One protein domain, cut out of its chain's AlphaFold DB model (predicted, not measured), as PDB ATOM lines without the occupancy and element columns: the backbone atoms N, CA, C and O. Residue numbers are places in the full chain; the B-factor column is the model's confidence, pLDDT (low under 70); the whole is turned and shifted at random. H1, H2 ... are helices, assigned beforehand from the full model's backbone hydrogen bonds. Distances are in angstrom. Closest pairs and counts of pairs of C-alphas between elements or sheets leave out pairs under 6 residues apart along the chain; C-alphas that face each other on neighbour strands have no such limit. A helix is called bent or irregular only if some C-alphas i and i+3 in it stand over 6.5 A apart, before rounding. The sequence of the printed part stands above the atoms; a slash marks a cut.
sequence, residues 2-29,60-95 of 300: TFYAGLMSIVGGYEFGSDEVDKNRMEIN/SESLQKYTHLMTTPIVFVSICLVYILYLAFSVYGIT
ATOM      1  N   THR A   2     -14.723 -37.690 -58.156       71.50
ATOM      2  CA  THR A   2     -14.972 -39.011 -58.751       71.50
ATOM      3  C   THR A   2     -14.628 -40.102 -57.733       71.50
ATOM      4  O   THR A   2     -13.725 -39.912 -56.918       71.50
ATOM      5  N   PHE A   3     -15.320 -41.245 -57.778       67.06
ATOM      6  CA  PHE A   3     -15.035 -42.418 -56.929       67.06
ATOM      7  C   PHE A   3     -13.540 -42.785 -56.939       67.06
ATOM      8  O   PHE A   3     -12.947 -43.079 -55.905       67.06
ATOM      9  N   TYR A   4     -12.915 -42.638 -58.108       72.88
ATOM     10  CA  TYR A   4     -11.486 -42.822 -58.320       72.88
ATOM     11  C   TYR A   4     -10.609 -41.908 -57.448       72.88
ATOM     12  O   TYR A   4      -9.661 -42.379 -56.832       72.88
ATOM     13  N   ALA A   5     -10.937 -40.616 -57.330       70.06
ATOM     14  CA  ALA A   5     -10.164 -39.679 -56.511       70.06
ATOM     15  C   ALA A   5     -10.260 -39.999 -55.008       70.06
ATOM     16  O   ALA A   5      -9.282 -39.844 -54.277       70.06
ATOM     17  N   GLY A   6     -11.420 -40.482 -54.553       69.94
ATOM     18  CA  GLY A   6     -11.613 -40.947 -53.176       69.94
ATOM     19  C   GLY A   6     -10.818 -42.219 -52.875       69.94
ATOM     20  O   GLY A   6     -10.109 -42.272 -51.874       69.94
ATOM     21  N   LEU A   7     -10.860 -43.207 -53.775       76.88
ATOM     22  CA  LEU A   7     -10.099 -44.452 -53.635       76.88
ATOM     23  C   LEU A   7      -8.587 -44.197 -53.637       76.88
ATOM     24  O   LEU A   7      -7.886 -44.726 -52.783       76.88
ATOM     25  N   MET A   8      -8.098 -43.323 -54.522       77.75
ATOM     26  CA  MET A   8      -6.679 -42.944 -54.556       77.75
ATOM     27  C   MET A   8      -6.239 -42.177 -53.307       77.75
ATOM     28  O   MET A   8      -5.093 -42.301 -52.892       77.75
ATOM     29  N   SER A   9      -7.144 -41.430 -52.668       73.56
ATOM     30  CA  SER A   9      -6.853 -40.768 -51.391       73.56
ATOM     31  C   SER A   9      -6.769 -41.794 -50.249       73.56
ATOM     32  O   SER A   9      -5.864 -41.735 -49.427       73.56
ATOM     33  N   ILE A  10      -7.651 -42.797 -50.220       76.12
ATOM     34  CA  ILE A  10      -7.590 -43.874 -49.217       76.12
ATOM     35  C   ILE A  10      -6.320 -44.717 -49.393       76.12
ATOM     36  O   ILE A  10      -5.605 -44.944 -48.419       76.12
ATOM     37  N   VAL A  11      -6.020 -45.148 -50.623       81.00
ATOM     38  CA  VAL A  11      -4.806 -45.916 -50.945       81.00
ATOM     39  C   VAL A  11      -3.556 -45.101 -50.622       81.00
ATOM     40  O   VAL A  11      -2.687 -45.604 -49.919       81.00
ATOM     41  N   GLY A  12      -3.515 -43.826 -51.019       77.94
ATOM     42  CA  GLY A  12      -2.422 -42.924 -50.659       77.94
ATOM     43  C   GLY A  12      -2.233 -42.822 -49.144       77.94
ATOM     44  O   GLY A  12      -1.111 -42.901 -48.662       77.94
ATOM     45  N   GLY A  13      -3.318 -42.741 -48.366       74.00
ATOM     46  CA  GLY A  13      -3.251 -42.742 -46.901       74.00
ATOM     47  C   GLY A  13      -2.600 -44.001 -46.310       74.00
ATOM     48  O   GLY A  13      -1.829 -43.893 -45.358       74.00
ATOM     49  N   TYR A  14      -2.864 -45.180 -46.884       77.19
ATOM     50  CA  TYR A  14      -2.214 -46.435 -46.485       77.19
ATOM     51  C   TYR A  14      -0.739 -46.496 -46.905       77.19
ATOM     52  O   TYR A  14       0.096 -46.944 -46.118       77.19
ATOM     53  N   GLU A  15      -0.409 -46.028 -48.111       76.44
ATOM     54  CA  GLU A  15       0.970 -45.985 -48.617       76.44
ATOM     55  C   GLU A  15       1.850 -45.060 -47.767       76.44
ATOM     56  O   GLU A  15       2.930 -45.463 -47.341       76.44
ATOM     57  N   PHE A  16       1.355 -43.872 -47.402       73.00
ATOM     58  CA  PHE A  16       2.090 -42.955 -46.526       73.00
ATOM     59  C   PHE A  16       2.336 -43.533 -45.127       73.00
ATOM     60  O   PHE A  16       3.414 -43.339 -44.569       73.00
ATOM     61  N   GLY A  17       1.374 -44.281 -44.574       73.06
ATOM     62  CA  GLY A  17       1.565 -44.986 -43.305       73.06
ATOM     63  C   GLY A  17       2.639 -46.078 -43.383       73.06
ATOM     64  O   GLY A  17       3.390 -46.267 -42.428       73.06
ATOM     65  N   SER A  18       2.752 -46.771 -44.523       73.38
ATOM     66  CA  SER A  18       3.812 -47.761 -44.765       73.38
ATOM     67  C   SER A  18       5.188 -47.102 -44.905       73.38
ATOM     68  O   SER A  18       6.149 -47.565 -44.292       73.38
ATOM     69  N   ASP A  19       5.278 -45.993 -45.644       70.88
ATOM     70  CA  ASP A  19       6.522 -45.237 -45.839       70.88
ATOM     71  C   ASP A  19       7.077 -44.670 -44.523       70.88
ATOM     72  O   ASP A  19       8.293 -44.623 -44.317       70.88
ATOM     73  N   GLU A  20       6.203 -44.244 -43.608       71.12
ATOM     74  CA  GLU A  20       6.595 -43.747 -42.286       71.12
ATOM     75  C   GLU A  20       7.148 -44.875 -41.397       71.12
ATOM     76  O   GLU A  20       8.154 -44.696 -40.704       71.12
ATOM     77  N   VAL A  21       6.568 -46.079 -41.478       73.44
ATOM     78  CA  VAL A  21       7.080 -47.282 -40.797       73.44
ATOM     79  C   VAL A  21       8.426 -47.729 -41.378       73.44
ATOM     80  O   VAL A  21       9.334 -48.074 -40.615       73.44
ATOM     81  N   ASP A  22       8.592 -47.690 -42.700       70.25
ATOM     82  CA  ASP A  22       9.836 -48.081 -43.368       70.25
ATOM     83  C   ASP A  22      10.971 -47.073 -43.142       70.25
ATOM     84  O   ASP A  22      12.114 -47.483 -42.912       70.25
ATOM     85  N   LYS A  23      10.676 -45.764 -43.105       67.75
ATOM     86  CA  LYS A  23      11.643 -44.733 -42.680       67.75
ATOM     87  C   LYS A  23      12.096 -44.941 -41.240       67.75
ATOM     88  O   LYS A  23      13.300 -44.985 -40.996       67.75
ATOM     89  N   ASN A  24      11.164 -45.171 -40.314       65.81
ATOM     90  CA  ASN A  24      11.494 -45.444 -38.913       65.81
ATOM     91  C   ASN A  24      12.352 -46.717 -38.761       65.81
ATOM     92  O   ASN A  24      13.293 -46.747 -37.969       65.81
ATOM     93  N   ARG A  25      12.098 -47.767 -39.557       61.56
ATOM     94  CA  ARG A  25      12.940 -48.981 -39.597       61.56
ATOM     95  C   ARG A  25      14.324 -48.738 -40.205       61.56
ATOM     96  O   ARG A  25      15.294 -49.354 -39.759       61.56
ATOM     97  N   MET A  26      14.442 -47.875 -41.214       58.56
ATOM     98  CA  MET A  26      15.736 -47.485 -41.784       58.56
ATOM     99  C   MET A  26      16.566 -46.656 -40.799       58.56
ATOM    100  O   MET A  26      17.755 -46.926 -40.661       58.56
ATOM    101  N   GLU A  27      15.957 -45.723 -40.064       54.94
ATOM    102  CA  GLU A  27      16.647 -44.927 -39.038       54.94
ATOM    103  C   GLU A  27      17.206 -45.793 -37.896       54.94
ATOM    104  O   GLU A  27      18.336 -45.575 -37.458       54.94
ATOM    105  N   ILE A  28      16.484 -46.844 -37.485       53.09
ATOM    106  CA  ILE A  28      16.956 -47.816 -36.480       53.09
ATOM    107  C   ILE A  28      18.116 -48.673 -37.022       53.09
ATOM    108  O   ILE A  28      19.108 -48.882 -36.327       53.09
ATOM    109  N   ASN A  29      18.053 -49.125 -38.280       56.34
ATOM    110  CA  ASN A  29      19.132 -49.911 -38.900       56.34
ATOM    111  C   ASN A  29      20.429 -49.109 -39.128       56.34
ATOM    112  O   ASN A  29      21.505 -49.699 -39.215       56.34
ATOM    113  N   SER A  60       3.944 -33.141 -51.588       78.94
ATOM    114  CA  SER A  60       3.722 -34.251 -50.654       78.94
ATOM    115  C   SER A  60       3.105 -33.781 -49.339       78.94
ATOM    116  O   SER A  60       2.151 -34.401 -48.886       78.94
ATOM    117  N   GLU A  61       3.531 -32.644 -48.781       81.50
ATOM    118  CA  GLU A  61       2.930 -32.083 -47.565       81.50
ATOM    119  C   GLU A  61       1.475 -31.631 -47.798       81.50
ATOM    120  O   GLU A  61       0.589 -31.886 -46.977       81.50
ATOM    121  N   SER A  62       1.193 -30.999 -48.942       78.62
ATOM    122  CA  SER A  62      -0.175 -30.610 -49.318       78.62
ATOM    123  C   SER A  62      -1.066 -31.823 -49.584       78.62
ATOM    124  O   SER A  62      -2.222 -31.845 -49.160       78.62
ATOM    125  N   LEU A  63      -0.527 -32.850 -50.247       79.81
ATOM    126  CA  LEU A  63      -1.228 -34.098 -50.514       79.81
ATOM    127  C   LEU A  63      -1.502 -34.836 -49.205       79.81
ATOM    128  O   LEU A  63      -2.630 -35.255 -48.993       79.81
ATOM    129  N   GLN A  64      -0.542 -34.918 -48.283       80.19
ATOM    130  CA  GLN A  64      -0.718 -35.560 -46.980       80.19
ATOM    131  C   GLN A  64      -1.806 -34.865 -46.150       80.19
ATOM    132  O   GLN A  64      -2.687 -35.536 -45.613       80.19
ATOM    133  N   LYS A  65      -1.828 -33.523 -46.121       83.25
ATOM    134  CA  LYS A  65      -2.899 -32.744 -45.467       83.25
ATOM    135  C   LYS A  65      -4.266 -32.984 -46.106       83.25
ATOM    136  O   LYS A  65      -5.243 -33.199 -45.393       83.25
ATOM    137  N   TYR A  66      -4.339 -32.978 -47.435       83.19
ATOM    138  CA  TYR A  66      -5.570 -33.270 -48.171       83.19
ATOM    139  C   TYR A  66      -6.061 -34.701 -47.926       83.19
ATOM    140  O   TYR A  66      -7.245 -34.916 -47.685       83.19
ATOM    141  N   THR A  67      -5.147 -35.670 -47.926       81.25
ATOM    142  CA  THR A  67      -5.449 -37.084 -47.706       81.25
ATOM    143  C   THR A  67      -5.972 -37.288 -46.292       81.25
ATOM    144  O   THR A  67      -7.058 -37.822 -46.116       81.25
ATOM    145  N   HIS A  68      -5.276 -36.760 -45.284       82.69
ATOM    146  CA  HIS A  68      -5.721 -36.825 -43.895       82.69
ATOM    147  C   HIS A  68      -7.087 -36.151 -43.689       82.69
ATOM    148  O   HIS A  68      -7.936 -36.698 -42.992       82.69
ATOM    149  N   LEU A  69      -7.335 -34.999 -44.326       83.31
ATOM    150  CA  LEU A  69      -8.639 -34.329 -44.307       83.31
ATOM    151  C   LEU A  69      -9.735 -35.209 -44.932       83.31
ATOM    152  O   LEU A  69     -10.811 -35.359 -44.354       83.31
ATOM    153  N   MET A  70      -9.450 -35.815 -46.084       81.19
ATOM    154  CA  MET A  70     -10.404 -36.608 -46.859       81.19
ATOM    155  C   MET A  70     -10.721 -37.970 -46.223       81.19
ATOM    156  O   MET A  70     -11.841 -38.460 -46.357       81.19
ATOM    157  N   THR A  71      -9.776 -38.563 -45.490       81.38
ATOM    158  CA  THR A  71      -9.960 -39.841 -44.777       81.38
ATOM    159  C   THR A  71     -10.723 -39.674 -43.455       81.38
ATOM    160  O   THR A  71     -11.063 -40.665 -42.808       81.38
ATOM    161  N   THR A  72     -11.043 -38.445 -43.030       87.44
ATOM    162  CA  THR A  72     -11.876 -38.253 -41.835       87.44
ATOM    163  C   THR A  72     -13.328 -38.704 -42.081       87.44
ATOM    164  O   THR A  72     -13.934 -38.350 -43.098       87.44
ATOM    165  N   PRO A  73     -13.953 -39.437 -41.137       84.06
ATOM    166  CA  PRO A  73     -15.319 -39.940 -41.309       84.06
ATOM    167  C   PRO A  73     -16.357 -38.811 -41.416       84.06
ATOM    168  O   PRO A  73     -17.378 -38.965 -42.081       84.06
ATOM    169  N   ILE A  74     -16.080 -37.651 -40.811       88.25
ATOM    170  CA  ILE A  74     -16.942 -36.461 -40.869       88.25
ATOM    171  C   ILE A  74     -16.990 -35.892 -42.292       88.25
ATOM    172  O   ILE A  74     -18.070 -35.552 -42.777       88.25
ATOM    173  N   VAL A  75     -15.840 -35.813 -42.975       88.69
ATOM    174  CA  VAL A  75     -15.763 -35.325 -44.361       88.69
ATOM    175  C   VAL A  75     -16.433 -36.305 -45.322       88.69
ATOM    176  O   VAL A  75     -17.131 -35.881 -46.239       88.69
ATOM    177  N   PHE A  76     -16.320 -37.613 -45.085       85.38
ATOM    178  CA  PHE A  76     -17.060 -38.603 -45.867       85.38
ATOM    179  C   PHE A  76     -18.582 -38.418 -45.744       85.38
ATOM    180  O   PHE A  76     -19.277 -38.302 -46.756       85.38
ATOM    181  N   VAL A  77     -19.102 -38.320 -44.513       91.12
ATOM    182  CA  VAL A  77     -20.539 -38.115 -44.266       91.12
ATOM    183  C   VAL A  77     -21.020 -36.794 -44.867       91.12
ATOM    184  O   VAL A  77     -22.090 -36.762 -45.476       91.12
ATOM    185  N   SER A  78     -20.237 -35.715 -44.757       90.94
ATOM    186  CA  SER A  78     -20.615 -34.416 -45.320       90.94
ATOM    187  C   SER A  78     -20.690 -34.449 -46.847       90.94
ATOM    188  O   SER A  78     -21.650 -33.933 -47.415       90.94
ATOM    189  N   ILE A  79     -19.749 -35.116 -47.520       90.50
ATOM    190  CA  ILE A  79     -19.762 -35.274 -48.980       90.50
ATOM    191  C   ILE A  79     -20.951 -36.125 -49.428       90.50
ATOM    192  O   ILE A  79     -21.619 -35.765 -50.397       90.50
ATOM    193  N   CYS A  80     -21.262 -37.211 -48.716       90.94
ATOM    194  CA  CYS A  80     -22.457 -38.011 -48.985       90.94
ATOM    195  C   CYS A  80     -23.741 -37.184 -48.834       90.94
ATOM    196  O   CYS A  80     -24.612 -37.247 -49.699       90.94
ATOM    197  N   LEU A  81     -23.846 -36.371 -47.781       95.25
ATOM    198  CA  LEU A  81     -25.002 -35.506 -47.538       95.25
ATOM    199  C   LEU A  81     -25.143 -34.452 -48.649       95.25
ATOM    200  O   LEU A  81     -26.217 -34.307 -49.230       95.25
ATOM    201  N   VAL A  82     -24.048 -33.779 -49.017       95.69
ATOM    202  CA  VAL A  82     -24.021 -32.819 -50.134       95.69
ATOM    203  C   VAL A  82     -24.422 -33.488 -51.450       95.69
ATOM    204  O   VAL A  82     -25.160 -32.893 -52.231       95.69
ATOM    205  N   TYR A  83     -23.994 -34.728 -51.692       95.06
ATOM    206  CA  TYR A  83     -24.369 -35.467 -52.896       95.06
ATOM    207  C   TYR A  83     -25.858 -35.838 -52.918       95.06
ATOM    208  O   TYR A  83     -26.509 -35.677 -53.948       95.06
ATOM    209  N   ILE A  84     -26.425 -36.265 -51.786       96.56
ATOM    210  CA  ILE A  84     -27.866 -36.540 -51.665       96.56
ATOM    211  C   ILE A  84     -28.678 -35.261 -51.891       96.56
ATOM    212  O   ILE A  84     -29.649 -35.285 -52.644       96.56
ATOM    213  N   LEU A  85     -28.262 -34.137 -51.299       96.81
ATOM    214  CA  LEU A  85     -28.894 -32.838 -51.539       96.81
ATOM    215  C   LEU A  85     -28.808 -32.443 -53.013       96.81
ATOM    216  O   LEU A  85     -29.813 -32.054 -53.598       96.81
ATOM    217  N   TYR A  86     -27.635 -32.585 -53.630       96.50
ATOM    218  CA  TYR A  86     -27.444 -32.321 -55.054       96.50
ATOM    219  C   TYR A  86     -28.381 -33.168 -55.926       96.50
ATOM    220  O   TYR A  86     -29.025 -32.628 -56.825       96.50
ATOM    221  N   LEU A  87     -28.515 -34.468 -55.641       96.12
ATOM    222  CA  LEU A  87     -29.448 -35.342 -56.352       96.12
ATOM    223  C   LEU A  87     -30.904 -34.919 -56.133       96.12
ATOM    224  O   LEU A  87     -31.657 -34.857 -57.100       96.12
ATOM    225  N   ALA A  88     -31.296 -34.575 -54.905       96.19
ATOM    226  CA  ALA A  88     -32.646 -34.097 -54.614       96.19
ATOM    227  C   ALA A  88     -32.970 -32.803 -55.381       96.19
ATOM    228  O   ALA A  88     -34.021 -32.713 -56.014       96.19
ATOM    229  N   PHE A  89     -32.044 -31.838 -55.405       96.25
ATOM    230  CA  PHE A  89     -32.180 -30.616 -56.200       96.25
ATOM    231  C   PHE A  89     -32.205 -30.896 -57.703       96.25
ATOM    232  O   PHE A  89     -32.963 -30.255 -58.425       96.25
ATOM    233  N   SER A  90     -31.413 -31.858 -58.183       96.56
ATOM    234  CA  SER A  90     -31.414 -32.254 -59.591       96.56
ATOM    235  C   SER A  90     -32.752 -32.875 -59.996       96.56
ATOM    236  O   SER A  90     -33.327 -32.452 -60.996       96.56
ATOM    237  N   VAL A  91     -33.292 -33.802 -59.198       95.94
ATOM    238  CA  VAL A  91     -34.614 -34.408 -59.436       95.94
ATOM    239  C   VAL A  91     -35.708 -33.345 -59.384       95.94
ATOM    240  O   VAL A  91     -36.529 -33.273 -60.295       95.94
ATOM    241  N   TYR A  92     -35.680 -32.466 -58.379       95.62
ATOM    242  CA  TYR A  92     -36.618 -31.350 -58.278       95.62
ATOM    243  C   TYR A  92     -36.544 -30.427 -59.504       95.62
ATOM    244  O   TYR A  92     -37.569 -30.086 -60.094       95.62
ATOM    245  N   GLY A  93     -35.331 -30.090 -59.946       94.56
ATOM    246  CA  GLY A  93     -35.098 -29.301 -61.151       94.56
ATOM    247  C   GLY A  93     -35.685 -29.962 -62.395       94.56
ATOM    248  O   GLY A  93     -36.416 -29.309 -63.130       94.56
ATOM    249  N   ILE A  94     -35.449 -31.265 -62.590       92.50
ATOM    250  CA  ILE A  94     -35.994 -32.025 -63.726       92.50
ATOM    251  C   ILE A  94     -37.529 -31.980 -63.734       92.50
ATOM    252  O   ILE A  94     -38.120 -31.806 -64.797       92.50
ATOM    253  N   THR A  95     -38.184 -32.069 -62.571       89.69
ATOM    254  CA  THR A  95     -39.657 -32.025 -62.496       89.69
ATOM    255  C   THR A  95     -40.273 -30.659 -62.814       89.69
ATOM    256  O   THR A  95     -41.447 -30.601 -63.166       89.69
TER     257      THR A  95
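What this domain is: This is residues 2 to 29 and 60 to 95 of the 300 residues of an uncharacterized protein of Caenorhabditis japonica (UniProt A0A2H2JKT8). Look first at H1, the longest helix: it and the other long helix, H3, reach out to opposite ends of a stretched model, and the short helix H2 crosses H1 and packs on its residues 6 to 16. A tight turn leads from H2 into H3, and two arms stick out of the small body at its two ends, residues 17 to 29 of H1 at one end and residues 80 to 95 of H3 at the other. The printed part has 64 residues with three named helices, in the order H1, H2, H3, and no named strand, and its class is all helix. The whole is extended, with a radius of gyration of the C-alphas of 17.4 A, and its outline is a rod of 66 by 19 by 16 A, a length made by the two arms.

Where its parts are: Find C-alpha 3 at (-15.035, -42.418, -56.929); from there H1, residues 3 to 29, runs 39.4 A to C-alpha 29 at (19.132, -49.911, -38.900). Follow x on the way, and you will see it climb from one end of the helix to the other. After the cut the lines take up again at Ser 60, where H2, residues 60 to 70, begins; it is 14.8 A from first to last C-alpha. Thr 71 and Thr 72 come next, and then H3 begins with Pro 73. H3, residues 73 to 95, measures 33.2 A, and it ends at C-alpha 95, at (-39.657, -32.025, -62.496). None of the three helices is bent or irregular.

How they stand to each other: Begin at H1 and look for the place where H2 comes near it. The two touch, with 9 pairs of C-alphas within 8 A, and the closest C-alphas are those of Ser 9 and Thr 67, 5.4 A apart. H1 touches H2 with its residues 6 to 16 alone. The lines of H1 and H2 stand at a steep tilt of 55 degrees, and the two run opposite ways. Their centres are 11.7 A apart. Go on from H2 to H3 through the tight link of 2 residues. H2 and H3 are close but not clearly touching, with 2 pairs of C-alphas within 8 A; the closest C-alphas are those of Met 70 and Phe 76, 7.0 A apart. Their tilt of 67 degrees is steep, only just short of about perpendicular, and they run the same way. Their centres are 24.1 A apart. H1 and H3 are apart, with no C-alpha of the one within 8 A of the other. In H1, H2 and H3 every O i to N i+4 pair of the backbone is within hydrogen-bond range.

The domain as a whole: The two C-alphas farthest apart are those of Asn 29 and Thr 95, 65.8 A. Residues 17 to 29 of H1 and residues 80 to 95 of H3 stand free; the body without them has 35 residues and spans 25 by 17 by 14 A, with a radius of gyration of 9.3 A. Residues 30 to 59 are cut out and not printed, and across the cut C-alpha 29 and C-alpha 60 are 24.9 A apart. The link from H1 to H2 is the link across this cut; of the links that are printed whole, H2 to H3 is tight and none is long. In the B-factor column you will find a mean pLDDT of 80.7 for the printed part. Residues 3, 6 and 23 to 29, all in H1, are under 70. The mean pLDDT is 70 for H1, 81 for H2 and 93 for H3.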